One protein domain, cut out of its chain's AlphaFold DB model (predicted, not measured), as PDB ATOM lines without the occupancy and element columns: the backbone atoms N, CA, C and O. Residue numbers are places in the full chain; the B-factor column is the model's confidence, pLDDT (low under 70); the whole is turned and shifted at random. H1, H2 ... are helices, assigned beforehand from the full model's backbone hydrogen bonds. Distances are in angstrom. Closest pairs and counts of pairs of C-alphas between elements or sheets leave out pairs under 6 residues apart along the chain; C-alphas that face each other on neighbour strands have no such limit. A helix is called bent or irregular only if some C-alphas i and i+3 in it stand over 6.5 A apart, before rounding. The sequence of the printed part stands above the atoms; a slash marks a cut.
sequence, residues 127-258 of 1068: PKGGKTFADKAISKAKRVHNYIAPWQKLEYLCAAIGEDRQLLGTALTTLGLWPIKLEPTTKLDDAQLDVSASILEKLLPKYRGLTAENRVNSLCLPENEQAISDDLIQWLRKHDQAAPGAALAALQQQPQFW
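Overview. This is residues 127 to 258 of the 1068 residues of an uncharacterized protein of Achromatium sp. WMS2 (UniProt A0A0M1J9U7). At one end three helices, H1, H2 and H3, make a small up-and-down bundle, each running against the one before; H5 and H6 pair at the other end. H4 bridges from H1 to H5, and H7 packs on H3. The printed part has 132 residues with seven named helices, H1 to H7 in chain order, and no named strand: all helix. It is compact, with a radius of gyration of the C-alphas of 14.7 A and spans of 40 by 32 by 23 A.

Along the chain. Find C-alpha 130 at (26.732, 50.071, -31.254), where H1 begins; it runs 22.1 A to residue 145. Next come H2, residues 150 to 159, H3, 166 to 175, and H4, 191 to 203, 18.9 A long. H5 is residues 212 to 217; H6, 223 to 239, spans 24.8 A with a kink of 27 degrees near residue 230. H7, 244 to 251, ends at C-alpha 251 (25.146, 32.316, -18.819). H3 is only just irregular, C-alphas 170 and 173 being 6.6 A apart; H6 is irregular, C-alphas 224 and 227 being 8.0 A apart.

Arrangement. Start at H3, the hub: its closest C-alphas to touching helices are Leu 175 to Ala 141 of H1, 6.0 A, Ala 171 to Tyr 156 of H2, 5.6 A, and Thr 173 to Leu 248 of H7, 5.5 A. H2 and H3 form a hairpin at a shallow tilt of 19 degrees. H4 touches H1 with residues 193 to 197 alone, closest at C-alphas Leu 193 and Ala 137, 6.5 A. H5 forms hairpins with H4, closest C-alphas Arg 215 and Leu 203, 5.2 A, and with H6, Ala 212 and Ile 233, 5.4 A. H6 and H7 are close but not clearly touching. Every O i to N i+4 pair is within hydrogen-bond range in H1, H2, H4, H5 and H7; H6 has 11 of 13, H3 2 of 6 with 3 of 7 O i to N i+3.

Size, cuts and confidence. The farthest C-alphas, Lys 128 and Gly 209, are 42.2 A apart. The printed part has no cut; the link from H3 to H4 is long. Residues 222 to 227 stand free, of which 223 to 227 belong to H6. Look for pLDDT under 70 at residues 144 to 146, 184 to 187 and 206 to 209.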
ATOM      1  N   PRO A 127      22.693  48.503 -33.933       83.12
ATOM      2  CA  PRO A 127      21.933  49.662 -33.469       83.12
ATOM      3  C   PRO A 127      22.785  50.940 -33.431       83.12
ATOM      4  O   PRO A 127      24.016  50.908 -33.324       83.12
ATOM      5  N   LYS A 128      22.134  52.113 -33.483       77.62
ATOM      6  CA  LYS A 128      22.817  53.421 -33.464       77.62
ATOM      7  C   LYS A 128      23.730  53.555 -32.235       77.62
ATOM      8  O   LYS A 128      23.263  53.487 -31.097       77.62
ATOM      9  N   GLY A 129      25.022  53.794 -32.483       73.19
ATOM     10  CA  GLY A 129      26.077  53.882 -31.462       73.19
ATOM     11  C   GLY A 129      26.747  52.547 -31.105       73.19
ATOM     12  O   GLY A 129      27.779  52.559 -30.450       73.19
ATOM     13  N   GLY A 130      26.221  51.410 -31.574       81.31
ATOM     14  CA  GLY A 130      26.732  50.071 -31.254       81.31
ATOM     15  C   GLY A 130      27.995  49.653 -32.012       81.31
ATOM     16  O   GLY A 130      28.704  48.761 -31.562       81.31
ATOM     17  N   LYS A 131      28.316  50.306 -33.140       85.88
ATOM     18  CA  LYS A 131      29.473  49.939 -33.981       85.88
ATOM     19  C   LYS A 131      30.802  50.076 -33.236       85.88
ATOM     20  O   LYS A 131      31.614  49.164 -33.266       85.88
ATOM     21  N   THR A 132      30.999  51.197 -32.543       82.25
ATOM     22  CA  THR A 132      32.230  51.467 -31.785       82.25
ATOM     23  C   THR A 132      32.388  50.517 -30.605       82.25
ATOM     24  O   THR A 132      33.486  50.025 -30.367       82.25
ATOM     25  N   PHE A 133      31.287  50.216 -29.914       85.62
ATOM     26  CA  PHE A 133      31.268  49.254 -28.815       85.62
ATOM     27  C   PHE A 133      31.599  47.838 -29.308       85.62
ATOM     28  O   PHE A 133      32.444  47.162 -28.731       85.62
ATOM     29  N   ALA A 134      31.009  47.409 -30.429       87.31
ATOM     30  CA  ALA A 134      31.297  46.114 -31.042       87.31
ATOM     31  C   ALA A 134      32.759  45.986 -31.503       87.31
ATOM     32  O   ALA A 134      33.390  44.965 -31.231       87.31
ATOM     33  N   ASP A 135      33.320  47.020 -32.140       86.44
ATOM     34  CA  ASP A 135      34.725  47.027 -32.568       86.44
ATOM     35  C   ASP A 135      35.679  46.928 -31.361       86.44
ATOM     36  O   ASP A 135      36.676  46.196 -31.399       86.44
ATOM     37  N   LYS A 136      35.359  47.624 -30.262       83.19
ATOM     38  CA  LYS A 136      36.127  47.555 -29.012       83.19
ATOM     39  C   LYS A 136      35.977  46.211 -28.304       83.19
ATOM     40  O   LYS A 136      36.982  45.689 -27.833       83.19
ATOM     41  N   ALA A 137      34.786  45.615 -28.296       86.19
ATOM     42  CA  ALA A 137      34.556  44.279 -27.746       86.19
ATOM     43  C   ALA A 137      35.376  43.214 -28.487       86.19
ATOM     44  O   ALA A 137      36.069  42.422 -27.852       86.19
ATOM     45  N   ILE A 138      35.386  43.251 -29.827       86.62
ATOM     46  CA  ILE A 138      36.218  42.365 -30.657       86.62
ATOM     47  C   ILE A 138      37.706  42.601 -30.368       86.62
ATOM     48  O   ILE A 138      38.463  41.649 -30.206       86.62
ATOM     49  N   SER A 139      38.136  43.863 -30.266       81.19
ATOM     50  CA  SER A 139      39.534  44.198 -29.959       81.19
ATOM     51  C   SER A 139      39.953  43.731 -28.563       81.19
ATOM     52  O   SER A 139      41.072  43.258 -28.384       81.19
ATOM     53  N   LYS A 140      39.061  43.838 -27.574       81.75
ATOM     54  CA  LYS A 140      39.296  43.376 -26.204       81.75
ATOM     55  C   LYS A 140      39.355  41.853 -26.140       81.75
ATOM     56  O   LYS A 140      40.302  41.325 -25.577       81.75
ATOM     57  N   ALA A 141      38.412  41.157 -26.769       79.94
ATOM     58  CA  ALA A 141      38.421  39.700 -26.830       79.94
ATOM     59  C   ALA A 141      39.690  39.153 -27.517       79.94
ATOM     60  O   ALA A 141      40.249  38.173 -27.035       79.94
ATOM     61  N   LYS A 142      40.218  39.835 -28.549       75.38
ATOM     62  CA  LYS A 142      41.504  39.470 -29.171       75.38
ATOM     63  C   LYS A 142      42.659  39.570 -28.178       75.38
ATOM     64  O   LYS A 142      43.498  38.696 -28.138       75.38
ATOM     65  N   ARG A 143      42.681  40.595 -27.323       70.38
ATOM     66  CA  ARG A 143      43.727  40.721 -26.290       70.38
ATOM     67  C   ARG A 143      43.646  39.639 -25.210       70.38
ATOM     68  O   ARG A 143      44.674  39.281 -24.659       70.38
ATOM     69  N   VAL A 144      42.447  39.148 -24.894       66.81
ATOM     70  CA  VAL A 144      42.228  38.128 -23.848       66.81
ATOM     71  C   VAL A 144      42.531  36.716 -24.363       66.81
ATOM     72  O   VAL A 144      43.119  35.891 -23.660       66.81
ATOM     73  N   HIS A 145      42.128  36.425 -25.601       64.81
ATOM     74  CA  HIS A 145      42.242  35.089 -26.199       64.81
ATOM     75  C   HIS A 145      43.439  34.936 -27.140       64.81
ATOM     76  O   HIS A 145      43.657  33.837 -27.640       64.81
ATOM     77  N   ASN A 146      44.211  36.009 -27.339       52.62
ATOM     78  CA  ASN A 146      45.198  36.227 -28.403       52.62
ATOM     79  C   ASN A 146      44.544  36.218 -29.804       52.62
ATOM     80  O   ASN A 146      44.580  37.240 -30.494       52.62
ATOM     81  N   TYR A 147      43.764  35.176 -30.121       72.06
ATOM     82  CA  TYR A 147      43.085  34.965 -31.400       72.06
ATOM     83  C   TYR A 147      41.554  35.030 -31.300       72.06
ATOM     84  O   TYR A 147      40.948  34.605 -30.316       72.06
ATOM     85  N   ILE A 148      40.894  35.488 -32.373       77.06
ATOM     86  CA  ILE A 148      39.448  35.284 -32.590       77.06
ATOM     87  C   ILE A 148      39.223  34.789 -34.014       77.06
ATOM     88  O   ILE A 148      39.560  35.492 -34.973       77.06
ATOM     89  N   ALA A 149      38.558  33.640 -34.142       80.62
ATOM     90  CA  ALA A 149      38.208  33.071 -35.436       80.62
ATOM     91  C   ALA A 149      37.253  33.994 -36.231       80.62
ATOM     92  O   ALA A 149      36.311  34.555 -35.652       80.62
ATOM     93  N   PRO A 150      37.414  34.123 -37.563       83.38
ATOM     94  CA  PRO A 150      36.531  34.933 -38.410       83.38
ATOM     95  C   PRO A 150      35.042  34.589 -38.258       83.38
ATOM     96  O   PRO A 150      34.199  35.487 -38.187       83.38
ATOM     97  N   TRP A 151      34.728  33.297 -38.108       85.50
ATOM     98  CA  TRP A 151      33.371  32.816 -37.843       85.50
ATOM     99  C   TRP A 151      32.803  33.343 -36.518       85.50
ATOM    100  O   TRP A 151      31.694  33.869 -36.482       85.50
ATOM    101  N   GLN A 152      33.587  33.284 -35.441       84.62
ATOM    102  CA  GLN A 152      33.190  33.739 -34.104       84.62
ATOM    103  C   GLN A 152      32.905  35.251 -34.076       84.62
ATOM    104  O   GLN A 152      31.940  35.715 -33.461       84.62
ATOM    105  N   LYS A 153      33.706  36.030 -34.815       88.06
ATOM    106  CA  LYS A 153      33.477  37.466 -35.031       88.06
ATOM    107  C   LYS A 153      32.164  37.728 -35.780       88.06
ATOM    108  O   LYS A 153      31.415  38.626 -35.395       88.06
ATOM    109  N   LEU A 154      31.887  36.967 -36.841       90.88
ATOM    110  CA  LEU A 154      30.646  37.100 -37.607       90.88
ATOM    111  C   LEU A 154      29.421  36.731 -36.762       90.88
ATOM    112  O   LEU A 154      28.422  37.448 -36.794       90.88
ATOM    113  N   GLU A 155      29.509  35.652 -35.988       87.94
ATOM    114  CA  GLU A 155      28.442  35.176 -35.109       87.94
ATOM    115  C   GLU A 155      28.082  36.216 -34.041       87.94
ATOM    116  O   GLU A 155      26.902  36.528 -33.874       87.94
ATOM    117  N   TYR A 156      29.084  36.834 -33.401       91.75
ATOM    118  CA  TYR A 156      28.880  37.969 -32.494       91.75
ATOM    119  C   TYR A 156      28.124  39.119 -33.164       91.75
ATOM    120  O   TYR A 156      27.100  39.581 -32.659       91.75
ATOM    121  N   LEU A 157      28.619  39.574 -34.319       92.44
ATOM    122  CA  LEU A 157      28.021  40.705 -35.020       92.44
ATOM    123  C   LEU A 157      26.584  40.395 -35.439       92.44
ATOM    124  O   LEU A 157      25.730  41.258 -35.277       92.44
ATOM    125  N   CYS A 158      26.304  39.179 -35.917       91.25
ATOM    126  CA  CYS A 158      24.961  38.759 -36.315       91.25
ATOM    127  C   CYS A 158      24.005  38.628 -35.122       91.25
ATOM    128  O   CYS A 158      22.841  39.013 -35.239       91.25
ATOM    129  N   ALA A 159      24.480  38.116 -33.982       88.56
ATOM    130  CA  ALA A 159      23.700  38.031 -32.748       88.56
ATOM    131  C   ALA A 159      23.365  39.417 -32.165       88.56
ATOM    132  O   ALA A 159      22.358  39.565 -31.478       88.56
ATOM    133  N   ALA A 160      24.172  40.434 -32.482       89.50
ATOM    134  CA  ALA A 160      23.984  41.814 -32.048       89.50
ATOM    135  C   ALA A 160      23.155  42.692 -33.017       89.50
ATOM    136  O   ALA A 160      22.988  43.889 -32.761       89.50
ATOM    137  N   ILE A 161      22.646  42.143 -34.129       88.69
ATOM    138  CA  ILE A 161      21.776  42.869 -35.072       88.69
ATOM    139  C   ILE A 161      20.370  43.017 -34.478       88.69
ATOM    140  O   ILE A 161      19.707  42.025 -34.179       88.69
ATOM    141  N   GLY A 162      19.894  44.257 -34.371       80.81
ATOM    142  CA  GLY A 162      18.556  44.593 -33.883       80.81
ATOM    143  C   GLY A 162      18.471  46.030 -33.364       80.81
ATOM    144  O   GLY A 162      19.476  46.736 -33.291       80.81
ATOM    145  N   GLU A 163      17.266  46.482 -33.006       71.69
ATOM    146  CA  GLU A 163      17.069  47.803 -32.383       71.69
ATOM    147  C   GLU A 163      17.419  47.802 -30.885       71.69
ATOM    148  O   GLU A 163      17.780  48.842 -30.330       71.69
ATOM    149  N   ASP A 164      17.362  46.630 -30.249       81.19
ATOM    150  CA  ASP A 164      17.662  46.451 -28.834       81.19
ATOM    151  C   ASP A 164      19.176  46.369 -28.582       81.19
ATOM    152  O   ASP A 164      19.876  45.469 -29.054       81.19
ATOM    153  N   ARG A 165      19.692  47.314 -27.791       81.44
ATOM    154  CA  ARG A 165      21.107  47.367 -27.401       81.44
ATOM    155  C   ARG A 165      21.502  46.237 -26.455       81.44
ATOM    156  O   ARG A 165      22.689  45.923 -26.393       81.44
ATOM    157  N   GLN A 166      20.557  45.599 -25.767       84.25
ATOM    158  CA  GLN A 166      20.833  44.460 -24.890       84.25
ATOM    159  C   GLN A 166      21.438  43.271 -25.659       84.25
ATOM    160  O   GLN A 166      22.223  42.500 -25.095       84.25
ATOM    161  N   LEU A 167      21.160  43.165 -26.964       86.56
ATOM    162  CA  LEU A 167      21.740  42.145 -27.838       86.56
ATOM    163  C   LEU A 167      23.270  42.261 -27.941       86.56
ATOM    164  O   LEU A 167      23.948  41.238 -27.927       86.56
ATOM    165  N   LEU A 168      23.828  43.482 -27.943       86.88
ATOM    166  CA  LEU A 168      25.284  43.705 -27.955       86.88
ATOM    167  C   LEU A 168      25.955  43.105 -26.717       86.88
ATOM    168  O   LEU A 168      26.994  42.466 -26.829       86.88
ATOM    169  N   GLY A 169      25.356  43.308 -25.544       88.06
ATOM    170  CA  GLY A 169      25.908  42.859 -24.269       88.06
ATOM    171  C   GLY A 169      25.702  41.365 -24.015       88.06
ATOM    172  O   GLY A 169      26.574  40.711 -23.448       88.06
ATOM    173  N   THR A 170      24.592  40.804 -24.505       87.88
ATOM    174  CA  THR A 170      24.299  39.361 -24.422       87.88
ATOM    175  C   THR A 170      25.227  38.555 -25.337       87.88
ATOM    176  O   THR A 170      25.759  37.512 -24.943       87.88
ATOM    177  N   ALA A 171      25.471  39.067 -26.549       89.31
ATOM    178  CA  ALA A 171      26.302  38.412 -27.553       89.31
ATOM    179  C   ALA A 171      27.790  38.354 -27.171       89.31
ATOM    180  O   ALA A 171      28.508  37.541 -27.734       89.31
ATOM    181  N   LEU A 172      28.272  39.128 -26.187       90.88
ATOM    182  CA  LEU A 172      29.678  39.094 -25.733       90.88
ATOM    183  C   LEU A 172      30.170  37.690 -25.351       90.88
ATOM    184  O   LEU A 172      31.347  37.376 -25.524       90.88
ATOM    185  N   THR A 173      29.256  36.825 -24.911       89.00
ATOM    186  CA  THR A 173      29.532  35.407 -24.639       89.00
ATOM    187  C   THR A 173      30.099  34.662 -25.851       89.00
ATOM    188  O   THR A 173      30.958  33.801 -25.672       89.00
ATOM    189  N   THR A 174      29.708  35.021 -27.081       85.44
ATOM    190  CA  THR A 174      30.248  34.402 -28.303       85.44
ATOM    191  C   THR A 174      31.686  34.827 -28.578       85.44
ATOM    192  O   THR A 174      32.432  34.048 -29.151       85.44
ATOM    193  N   LEU A 175      32.120  36.004 -28.112       87.19
ATOM    194  CA  LEU A 175      33.519  36.455 -28.169       87.19
ATOM    195  C   LEU A 175      34.373  35.916 -27.012       87.19
ATOM    196  O   LEU A 175      35.537  36.286 -26.883       87.19
ATOM    197  N   GLY A 176      33.801  35.079 -26.145       85.50
ATOM    198  CA  GLY A 176      34.490  34.620 -24.950       85.50
ATOM    199  C   GLY A 176      34.633  35.718 -23.894       85.50
ATOM    200  O   GLY A 176      35.645  35.739 -23.211       85.50
ATOM    201  N   LEU A 177      33.687  36.656 -23.787       89.06
ATOM    202  CA  LEU A 177      33.650  37.701 -22.754       89.06
ATOM    203  C   LEU A 177      32.427  37.516 -21.839       89.06
ATOM    204  O   LEU A 177      31.447  36.867 -22.214       89.06
ATOM    205  N   TRP A 178      32.464  38.092 -20.634       90.81
ATOM    206  CA  TRP A 178      31.339  38.023 -19.697       90.81
ATOM    207  C   TRP A 178      30.165  38.912 -20.162       90.81
ATOM    208  O   TRP A 178      30.402  40.054 -20.573       90.81
ATOM    209  N   PRO A 179      28.904  38.448 -20.104       91.44
ATOM    210  CA  PRO A 179      27.763  39.220 -20.596       91.44
ATOM    211  C   PRO A 179      27.515  40.494 -19.777       91.44
ATOM    212  O   PRO A 179      27.682  40.521 -18.553       91.44
ATOM    213  N   ILE A 180      27.072  41.546 -20.467       90.19
ATOM    214  CA  ILE A 180      26.779  42.864 -19.885       90.19
ATOM    215  C   ILE A 180      25.307  43.199 -20.120       90.19
ATOM    216  O   ILE A 180      24.814  43.094 -21.244       90.19
ATOM    217  N   LYS A 181      24.595  43.645 -19.083       88.25
ATOM    218  CA  LYS A 181      23.245  44.185 -19.247       88.25
ATOM    219  C   LYS A 181      23.335  45.636 -19.722       88.25
ATOM    220  O   LYS A 181      23.811  46.510 -19.003       88.25
ATOM    221  N   LEU A 182      22.869  45.890 -20.942       84.81
ATOM    222  CA  LEU A 182      22.855  47.223 -21.544       84.81
ATOM    223  C   LEU A 182      21.422  47.754 -21.577       84.81
ATOM    224  O   LEU A 182      20.589  47.241 -22.317       84.81
ATOM    225  N   GLU A 183      21.143  48.786 -20.780       76.44
ATOM    226  CA  GLU A 183      19.828  49.431 -20.748       76.44
ATOM    227  C   GLU A 183      19.606  50.307 -22.003       76.44
ATOM    228  O   GLU A 183      20.536  51.005 -22.430       76.44
ATOM    229  N   PRO A 184      18.387  50.363 -22.578       65.50
ATOM    230  CA  PRO A 184      18.124  51.021 -23.866       65.50
ATOM    231  C   PRO A 184      18.520  52.508 -23.933       65.50
ATOM    232  O   PRO A 184      18.924  53.008 -24.986       65.50
ATOM    233  N   THR A 185      18.422  53.224 -22.809       60.53
ATOM    234  CA  THR A 185      18.637  54.677 -22.698       60.53
ATOM    235  C   THR A 185      20.039  55.069 -22.225       60.53
ATOM    236  O   THR A 185      20.387  56.250 -22.277       60.53
ATOM    237  N   THR A 186      20.866  54.109 -21.803       64.81
ATOM    238  CA  THR A 186      22.180  54.383 -21.204       64.81
ATOM    239  C   THR A 186      23.255  54.513 -22.284       64.81
ATOM    240  O   THR A 186      23.213  53.855 -23.329       64.81
ATOM    241  N   LYS A 187      24.221  55.413 -22.070       68.25
ATOM    242  CA  LYS A 187      25.375  55.567 -22.962       68.25
ATOM    243  C   LYS A 187      26.250  54.316 -22.856       68.25
ATOM    244  O   LYS A 187      26.564  53.892 -21.751       68.25
ATOM    245  N   LEU A 188      26.638  53.749 -23.999       75.94
ATOM    246  CA  LEU A 188      27.573  52.624 -24.051       75.94
ATOM    247  C   LEU A 188      28.921  53.078 -23.476       75.94
ATOM    248  O   LEU A 188      29.513  54.031 -23.990       75.94
ATOM    249  N   ASP A 189      29.347  52.430 -22.396       74.44
ATOM    250  CA  ASP A 189      30.615  52.687 -21.723       74.44
ATOM    251  C   ASP A 189      31.573  51.529 -21.989       74.44
ATOM    252  O   ASP A 189      31.351  50.394 -21.568       74.44
ATOM    253  N   ASP A 190      32.643  51.828 -22.716       70.25
ATOM    254  CA  ASP A 190      33.606  50.822 -23.141       70.25
ATOM    255  C   ASP A 190      34.454  50.296 -21.971       70.25
ATOM    256  O   ASP A 190      34.966  49.183 -22.067       70.25
ATOM    257  N   ALA A 191      34.549  51.031 -20.851       71.94
ATOM    258  CA  ALA A 191      35.249  50.574 -19.643       71.94
ATOM    259  C   ALA A 191      34.594  49.322 -19.026       71.94
ATOM    260  O   ALA A 191      35.236  48.529 -18.338       71.94
ATOM    261  N   GLN A 192      33.315  49.080 -19.322       79.06
ATOM    262  CA  GLN A 192      32.607  47.878 -18.877       79.06
ATOM    263  C   GLN A 192      33.138  46.599 -19.547       79.06
ATOM    264  O   GLN A 192      32.991  45.511 -18.988       79.06
ATOM    265  N   LEU A 193      33.793  46.711 -20.711       82.44
ATOM    266  CA  LEU A 193      34.443  45.580 -21.382       82.44
ATOM    267  C   LEU A 193      35.696  45.112 -20.623       82.44
ATOM    268  O   LEU A 193      35.996  43.920 -20.629       82.44
ATOM    269  N   ASP A 194      36.394  46.022 -19.934       77.94
ATOM    270  CA  ASP A 194      37.553  45.697 -19.089       77.94
ATOM    271  C   ASP A 194      37.118  44.891 -17.857       77.94
ATOM    272  O   ASP A 194      37.709  43.862 -17.517       77.94
ATOM    273  N   VAL A 195      36.008  45.308 -17.240       80.12
ATOM    274  CA  VAL A 195      35.392  44.595 -16.113       80.12
ATOM    275  C   VAL A 195      34.854  43.233 -16.558       80.12
ATOM    276  O   VAL A 195      35.056  42.241 -15.861       80.12
ATOM    277  N   SER A 196      34.226  43.155 -17.734       85.38
ATOM    278  CA  SER A 196      33.745  41.901 -18.329       85.38
ATOM    279  C   SER A 196      34.874  40.879 -18.542       85.38
ATOM    280  O   SER A 196      34.736  39.723 -18.137       85.38
ATOM    281  N   ALA A 197      36.013  41.300 -19.103       81.44
ATOM    282  CA  ALA A 197      37.191  40.442 -19.253       81.44
ATOM    283  C   ALA A 197      37.762  40.001 -17.891       81.44
ATOM    284  O   ALA A 197      38.048  38.823 -17.683       81.44
ATOM    285  N   SER A 198      37.835  40.921 -16.928       79.25
ATOM    286  CA  SER A 198      38.360  40.636 -15.585       79.25
ATOM    287  C   SER A 198      37.496  39.638 -14.798       79.25
ATOM    288  O   SER A 198      38.026  38.798 -14.070       79.25
ATOM    289  N   ILE A 199      36.162  39.701 -14.933       85.62
ATOM    290  CA  ILE A 199      35.253  38.715 -14.319       85.62
ATOM    291  C   ILE A 199      35.512  37.327 -14.903       85.62
ATOM    292  O   ILE A 199      35.561  36.349 -14.157       85.62
ATOM    293  N   LEU A 200      35.687  37.233 -16.225       85.50
ATOM    294  CA  LEU A 200      35.953  35.963 -16.893       85.50
ATOM    295  C   LEU A 200      37.227  35.304 -16.355       85.50
ATOM    296  O   LEU A 200      37.183  34.133 -15.990       85.50
ATOM    297  N   GLU A 201      38.334  36.042 -16.271       80.88
ATOM    298  CA  GLU A 201      39.611  35.513 -15.773       80.88
ATOM    299  C   GLU A 201      39.514  35.035 -14.321       80.88
ATOM    300  O   GLU A 201      40.072  34.000 -13.960       80.88
ATOM    301  N   LYS A 202      38.756  35.759 -13.493       81.50
ATOM    302  CA  LYS A 202      38.560  35.434 -12.078       81.50
ATOM    303  C   LYS A 202      37.636  34.233 -11.856       81.50
ATOM    304  O   LYS A 202      37.894  33.416 -10.972       81.50
ATOM    305  N   LEU A 203      36.561  34.106 -12.638       84.06
ATOM    306  CA  LEU A 203      35.550  33.059 -12.444       84.06
ATOM    307  C   LEU A 203      35.796  31.791 -13.273       84.06
ATOM    308  O   LEU A 203      35.509  30.681 -12.813       84.06
ATOM    309  N   LEU A 204      36.333  31.937 -14.483       81.88
ATOM    310  CA  LEU A 204      36.606  30.857 -15.433       81.88
ATOM    311  C   LEU A 204      38.070  30.916 -15.933       81.88
ATOM    312  O   LEU A 204      38.293  31.000 -17.143       81.88
ATOM    313  N   PRO A 205      39.080  30.848 -15.039       74.25
ATOM    314  CA  PRO A 205      40.488  30.888 -15.431       74.25
ATOM    315  C   PRO A 205      40.877  29.693 -16.312       74.25
ATOM    316  O   PRO A 205      40.309  28.600 -16.192       74.25
ATOM    317  N   LYS A 206      41.915  29.880 -17.144       65.12
ATOM    318  CA  LYS A 206      42.492  28.821 -17.997       65.12
ATOM    319  C   LYS A 206      42.973  27.609 -17.179       65.12
ATOM    320  O   LYS A 206      42.828  26.479 -17.634       65.12
ATOM    321  N   TYR A 207      43.452  27.831 -15.949       60.94
ATOM    322  CA  TYR A 207      43.837  26.785 -14.994       60.94
ATOM    323  C   TYR A 207      42.926  26.808 -13.760       60.94
ATOM    324  O   TYR A 207      42.918  27.763 -12.982       60.94
ATOM    325  N   ARG A 208      42.150  25.737 -13.557       63.59
ATOM    326  CA  ARG A 208      41.174  25.623 -12.457       63.59
ATOM    327  C   ARG A 208      41.834  25.092 -11.179       63.59
ATOM    328  O   ARG A 208      41.586  23.964 -10.772       63.59
ATOM    329  N   GLY A 209      42.699  25.903 -10.565       60.09
ATOM    330  CA  GLY A 209      43.351  25.581  -9.282       60.09
ATOM    331  C   GLY A 209      42.586  26.056  -8.037       60.09
ATOM    332  O   GLY A 209      42.823  25.568  -6.936       60.09
ATOM    333  N   LEU A 210      41.654  27.004  -8.198       71.12
ATOM    334  CA  LEU A 210      40.889  27.615  -7.106       71.12
ATOM    335  C   LEU A 210      39.468  27.045  -7.018       71.12
ATOM    336  O   LEU A 210      38.802  26.816  -8.033       71.12
ATOM    337  N   THR A 211      38.956  26.878  -5.797       79.44
ATOM    338  CA  THR A 211      37.560  26.465  -5.582       79.44
ATOM    339  C   THR A 211      36.579  27.544  -6.063       79.44
ATOM    340  O   THR A 211      36.953  28.708  -6.234       79.44
ATOM    341  N   ALA A 212      35.323  27.168  -6.317       81.19
ATOM    342  CA  ALA A 212      34.293  28.100  -6.785       81.19
ATOM    343  C   ALA A 212      34.079  29.272  -5.805       81.19
ATOM    344  O   ALA A 212      33.882  30.406  -6.227       81.19
ATOM    345  N   GLU A 213      34.205  29.019  -4.502       82.94
ATOM    346  CA  GLU A 213      34.059  30.017  -3.437       82.94
ATOM    347  C   GLU A 213      35.191  31.042  -3.494       82.94
ATOM    348  O   GLU A 213      34.944  32.242  -3.441       82.94
ATOM    349  N   ASN A 214      36.438  30.588  -3.663       74.06
ATOM    350  CA  ASN A 214      37.588  31.486  -3.775       74.06
ATOM    351  C   ASN A 214      37.525  32.336  -5.050       74.06
ATOM    352  O   ASN A 214      37.893  33.512  -5.023       74.06
ATOM    353  N   ARG A 215      37.009  31.767  -6.145       81.62
ATOM    354  CA  ARG A 215      36.779  32.490  -7.401       81.62
ATOM    355  C   ARG A 215      35.724  33.585  -7.242       81.62
ATOM    356  O   ARG A 215      35.993  34.725  -7.609       81.62
ATOM    357  N   VAL A 216      34.576  33.293  -6.626       83.50
ATOM    358  CA  VAL A 216      33.525  34.305  -6.391       83.50
ATOM    359  C   VAL A 216      33.961  35.358  -5.370       83.50
ATOM    360  O   VAL A 216      33.758  36.548  -5.602       83.50
ATOM    361  N   ASN A 217      34.668  34.961  -4.307       76.94
ATOM    362  CA  ASN A 217      35.227  35.896  -3.325       76.94
ATOM    363  C   ASN A 217      36.190  36.914  -3.959       76.94
ATOM    364  O   ASN A 217      36.272  38.050  -3.495       76.94
ATOM    365  N   SER A 218      36.886  36.544  -5.040       75.12
ATOM    366  CA  SER A 218      37.796  37.449  -5.760       75.12
ATOM    367  C   SER A 218      37.096  38.605  -6.489       75.12
ATOM    368  O   SER A 218      37.768  39.542  -6.930       75.12
ATOM    369  N   LEU A 219      35.763  38.554  -6.617       77.00
ATOM    370  CA  LEU A 219      34.967  39.635  -7.195       77.00
ATOM    371  C   LEU A 219      34.656  40.766  -6.202       77.00
ATOM    372  O   LEU A 219      34.227  41.839  -6.633       77.00
ATOM    373  N   CYS A 220      34.879  40.539  -4.901       75.94
ATOM    374  CA  CYS A 220      34.582  41.489  -3.826       75.94
ATOM    375  C   CYS A 220      33.139  42.027  -3.898       75.94
ATOM    376  O   CYS A 220      32.928  43.238  -3.931       75.94
ATOM    377  N   LEU A 221      32.147  41.134  -3.994       78.69
ATOM    378  CA  LEU A 221      30.732  41.525  -4.021       78.69
ATOM    379  C   LEU A 221      30.311  42.137  -2.670       78.69
ATOM    380  O   LEU A 221      30.800  41.694  -1.626       78.69
ATOM    381  N   PRO A 222      29.421  43.143  -2.660       75.00
ATOM    382  CA  PRO A 222      28.979  43.788  -1.429       75.00
ATOM    383  C   PRO A 222      28.093  42.866  -0.573       75.00
ATOM    384  O   PRO A 222      27.437  41.959  -1.082       75.00
ATOM    385  N   GLU A 223      28.036  43.116   0.742       72.00
ATOM    386  CA  GLU A 223      27.309  42.263   1.708       72.00
ATOM    387  C   GLU A 223      25.810  42.100   1.388       72.00
ATOM    388  O   GLU A 223      25.200  41.090   1.726       72.00
ATOM    389  N   ASN A 224      25.202  43.059   0.686       76.94
ATOM    390  CA  ASN A 224      23.807  42.995   0.246       76.94
ATOM    391  C   ASN A 224      23.564  42.077  -0.976       76.94
ATOM    392  O   ASN A 224      22.406  41.855  -1.324       76.94
ATOM    393  N   GLU A 225      24.609  41.523  -1.605       79.69
ATOM    394  CA  GLU A 225      24.531  40.606  -2.762       79.69
ATOM    395  C   GLU A 225      24.899  39.151  -2.411       79.69
ATOM    396  O   GLU A 225      25.142  38.319  -3.287       79.69
ATOM    397  N   GLN A 226      24.902  38.802  -1.122       78.25
ATOM    398  CA  GLN A 226      25.351  37.492  -0.638       78.25
ATOM    399  C   GLN A 226      24.517  36.315  -1.184       78.25
ATOM    400  O   GLN A 226      25.071  35.265  -1.500       78.25
ATOM    401  N   ALA A 227      23.215  36.517  -1.412       81.38
ATOM    402  CA  ALA A 227      22.357  35.521  -2.062       81.38
ATOM    403  C   ALA A 227      22.764  35.245  -3.526       81.38
ATOM    404  O   ALA A 227      22.783  34.095  -3.957       81.38
ATOM    405  N   ILE A 228      23.156  36.282  -4.278       85.69
ATOM    406  CA  ILE A 228      23.629  36.149  -5.669       85.69
ATOM    407  C   ILE A 228      25.006  35.467  -5.698       85.69
ATOM    408  O   ILE A 228      25.278  34.665  -6.591       85.69
ATOM    409  N   SER A 229      25.857  35.747  -4.703       84.19
ATOM    410  CA  SER A 229      27.150  35.080  -4.510       84.19
ATOM    411  C   SER A 229      26.990  33.564  -4.332       84.19
ATOM    412  O   SER A 229      27.652  32.791  -5.026       84.19
ATOM    413  N   ASP A 230      26.072  33.129  -3.464       86.88
ATOM    414  CA  ASP A 230      25.807  31.704  -3.223       86.88
ATOM    415  C   ASP A 230      25.265  30.996  -4.477       86.88
ATOM    416  O   ASP A 230      25.717  29.896  -4.821       86.88
ATOM    417  N   ASP A 231      24.360  31.650  -5.212       89.06
ATOM    418  CA  ASP A 231      23.829  31.144  -6.482       89.06
ATOM    419  C   ASP A 231      24.923  31.036  -7.559       89.06
ATOM    420  O   ASP A 231      24.971  30.053  -8.309       89.06
ATOM    421  N   LEU A 232      25.845  32.004  -7.620       89.56
ATOM    422  CA  LEU A 232      26.974  31.998  -8.556       89.56
ATOM    423  C   LEU A 232      27.978  30.882  -8.224       89.56
ATOM    424  O   LEU A 232      28.470  30.208  -9.132       89.56
ATOM    425  N   ILE A 233      28.239  30.625  -6.937       89.75
ATOM    426  CA  ILE A 233      29.073  29.501  -6.480       89.75
ATOM    427  C   ILE A 233      28.444  28.166  -6.898       89.75
ATOM    428  O   ILE A 233      29.137  27.299  -7.444       89.75
ATOM    429  N   GLN A 234      27.137  27.987  -6.683       89.62
ATOM    430  CA  GLN A 234      26.431  26.773  -7.107       89.62
ATOM    431  C   GLN A 234      26.460  26.600  -8.629       89.62
ATOM    432  O   GLN A 234      26.691  25.491  -9.124       89.62
ATOM    433  N   TRP A 235      26.276  27.692  -9.372       91.50
ATOM    434  CA  TRP A 235      26.345  27.679 -10.826       91.50
ATOM    435  C   TRP A 235      27.740  27.282 -11.329       91.50
ATOM    436  O   TRP A 235      27.840  26.414 -12.202       91.50
ATOM    437  N   LEU A 236      28.809  27.832 -10.738       87.94
ATOM    438  CA  LEU A 236      30.192  27.487 -11.082       87.94
ATOM    439  C   LEU A 236      30.505  26.026 -10.775       87.94
ATOM    440  O   LEU A 236      31.043  25.346 -11.640       87.94
ATOM    441  N   ARG A 237      30.101  25.505  -9.607       87.81
ATOM    442  CA  ARG A 237      30.272  24.079  -9.265       87.81
ATOM    443  C   ARG A 237      29.592  23.158 -10.282       87.81
ATOM    444  O   ARG A 237      30.162  22.143 -10.670       87.81
ATOM    445  N   LYS A 238      28.390  23.522 -10.744       86.81
ATOM    446  CA  LYS A 238      27.633  22.750 -11.745       86.81
ATOM    447  C   LYS A 238      28.313  22.732 -13.121       86.81
ATOM    448  O   LYS A 238      28.166  21.752 -13.848       86.81
ATOM    449  N   HIS A 239      29.052  23.784 -13.471       85.31
ATOM    450  CA  HIS A 239      29.720  23.931 -14.770       85.31
ATOM    451  C   HIS A 239      31.252  23.803 -14.684       85.31
ATOM    452  O   HIS A 239      31.944  24.046 -15.671       85.31
ATOM    453  N   ASP A 240      31.794  23.356 -13.546       78.00
ATOM    454  CA  ASP A 240      33.241  23.309 -13.284       78.00
ATOM    455  C   ASP A 240      33.983  22.245 -14.102       78.00
ATOM    456  O   ASP A 240      35.209  22.242 -14.157       78.00
ATOM    457  N   GLN A 241      33.250  21.352 -14.770       76.25
ATOM    458  CA  GLN A 241      33.784  20.373 -15.726       76.25
ATOM    459  C   GLN A 241      33.472  20.736 -17.187       76.25
ATOM    460  O   GLN A 241      33.979  20.097 -18.104       76.25
ATOM    461  N   ALA A 242      32.660  21.772 -17.431       78.19
ATOM    462  CA  ALA A 242      32.326  22.208 -18.781       78.19
ATOM    463  C   ALA A 242      33.478  23.016 -19.397       78.19
ATOM    464  O   ALA A 242      34.193  23.743 -18.695       78.19
ATOM    465  N   ALA A 243      33.633  22.935 -20.721       75.00
ATOM    466  CA  ALA A 243      34.533  23.819 -21.455       75.00
ATOM    467  C   ALA A 243      34.108  25.294 -21.262       75.00
ATOM    468  O   ALA A 243      32.904  25.563 -21.201       75.00
ATOM    469  N   PRO A 244      35.045  26.262 -21.192       72.75
ATOM    470  CA  PRO A 244      34.730  27.674 -20.943       72.75
ATOM    471  C   PRO A 244      33.648  28.254 -21.868       72.75
ATOM    472  O   PRO A 244      32.750  28.944 -21.395       72.75
ATOM    473  N   GLY A 245      33.662  27.904 -23.160       74.56
ATOM    474  CA  GLY A 245      32.628  28.331 -24.110       74.56
ATOM    475  C   GLY A 245      31.230  27.773 -23.803       74.56
ATOM    476  O   GLY A 245      30.242  28.492 -23.919       74.56
ATOM    477  N   ALA A 246      31.132  26.524 -23.333       79.00
ATOM    478  CA  ALA A 246      29.858  25.919 -22.936       79.00
ATOM    479  C   ALA A 246      29.311  26.534 -21.635       79.00
ATOM    480  O   ALA A 246      28.105  26.750 -21.508       79.00
ATOM    481  N   ALA A 247      30.199  26.870 -20.694       82.75
ATOM    482  CA  ALA A 247      29.836  27.609 -19.488       82.75
ATOM    483  C   ALA A 247      29.345  29.031 -19.826       82.75
ATOM    484  O   ALA A 247      28.311  29.459 -19.316       82.75
ATOM    485  N   LEU A 248      30.016  29.739 -20.743       84.69
ATOM    486  CA  LEU A 248      29.591  31.067 -21.203       84.69
ATOM    487  C   LEU A 248      28.251  31.040 -21.948       84.69
ATOM    488  O   LEU A 248      27.417  31.918 -21.730       84.69
ATOM    489  N   ALA A 249      27.995  30.016 -22.765       81.31
ATOM    490  CA  ALA A 249      26.700  29.843 -23.422       81.31
ATOM    491  C   ALA A 249      25.557  29.652 -22.404       81.31
ATOM    492  O   ALA A 249      24.481  30.227 -22.559       81.31
ATOM    493  N   ALA A 250      25.798  28.912 -21.315       84.62
ATOM    494  CA  ALA A 250      24.814  28.716 -20.248       84.62
ATOM    495  C   ALA A 250      24.492  30.008 -19.462       84.62
ATOM    496  O   ALA A 250      23.400  30.116 -18.896       84.62
ATOM    497  N   LEU A 251      25.385  31.011 -19.461       84.75
ATOM    498  CA  LEU A 251      25.146  32.316 -18.819       84.75
ATOM    499  C   LEU A 251      24.117  33.178 -19.550       84.75
ATOM    500  O   LEU A 251      23.509  34.048 -18.925       84.75
ATOM    501  N   GLN A 252      23.852  32.926 -20.837       80.62
ATOM    502  CA  GLN A 252      22.815  33.655 -21.580       80.62
ATOM    503  C   GLN A 252      21.416  33.478 -20.962       80.62
ATOM    504  O   GLN A 252      20.566  34.351 -21.098       80.62
ATOM    505  N   GLN A 253      21.175  32.372 -20.250       81.31
ATOM    506  CA  GLN A 253      19.897  32.093 -19.585       81.31
ATOM    507  C   GLN A 253      19.864  32.529 -18.110       81.31
ATOM    508  O   GLN A 253      18.880  32.264 -17.425       81.31
ATOM    509  N   GLN A 254      20.926  33.172 -17.609       87.81
ATOM    510  CA  GLN A 254      21.079  33.564 -16.202       87.81
ATOM    511  C   GLN A 254      21.396  35.070 -16.085       87.81
ATOM    512  O   GLN A 254      22.518  35.445 -15.730       87.81
ATOM    513  N   PRO A 255      20.433  35.958 -16.404       85.44
ATOM    514  CA  PRO A 255      20.656  37.404 -16.441       85.44
ATOM    515  C   PRO A 255      21.062  38.005 -15.091       85.44
ATOM    516  O   PRO A 255      21.665  39.076 -15.057       85.44
ATOM    517  N   GLN A 256      20.779  37.328 -13.977       86.56
ATOM    518  CA  GLN A 256      21.200  37.757 -12.644       86.56
ATOM    519  C   GLN A 256      22.728  37.780 -12.462       86.56
ATOM    520  O   GLN A 256      23.214  38.508 -11.607       86.56
ATOM    521  N   PHE A 257      23.491  37.041 -13.279       89.56
ATOM    522  CA  PHE A 257      24.959  37.028 -13.221       89.56
ATOM    523  C   PHE A 257      25.623  38.017 -14.186       89.56
ATOM    524  O   PHE A 257      26.850  38.087 -14.251       89.56
ATOM    525  N   TRP A 258      24.847  38.764 -14.971       89.69
ATOM    526  CA  TRP A 258      25.396  39.703 -15.948       89.69
ATOM    527  C   TRP A 258      25.947  40.951 -15.259       89.69
ATOM    528  O   TRP A 258      25.419  41.402 -14.239       89.69
TER     529      TRP A 258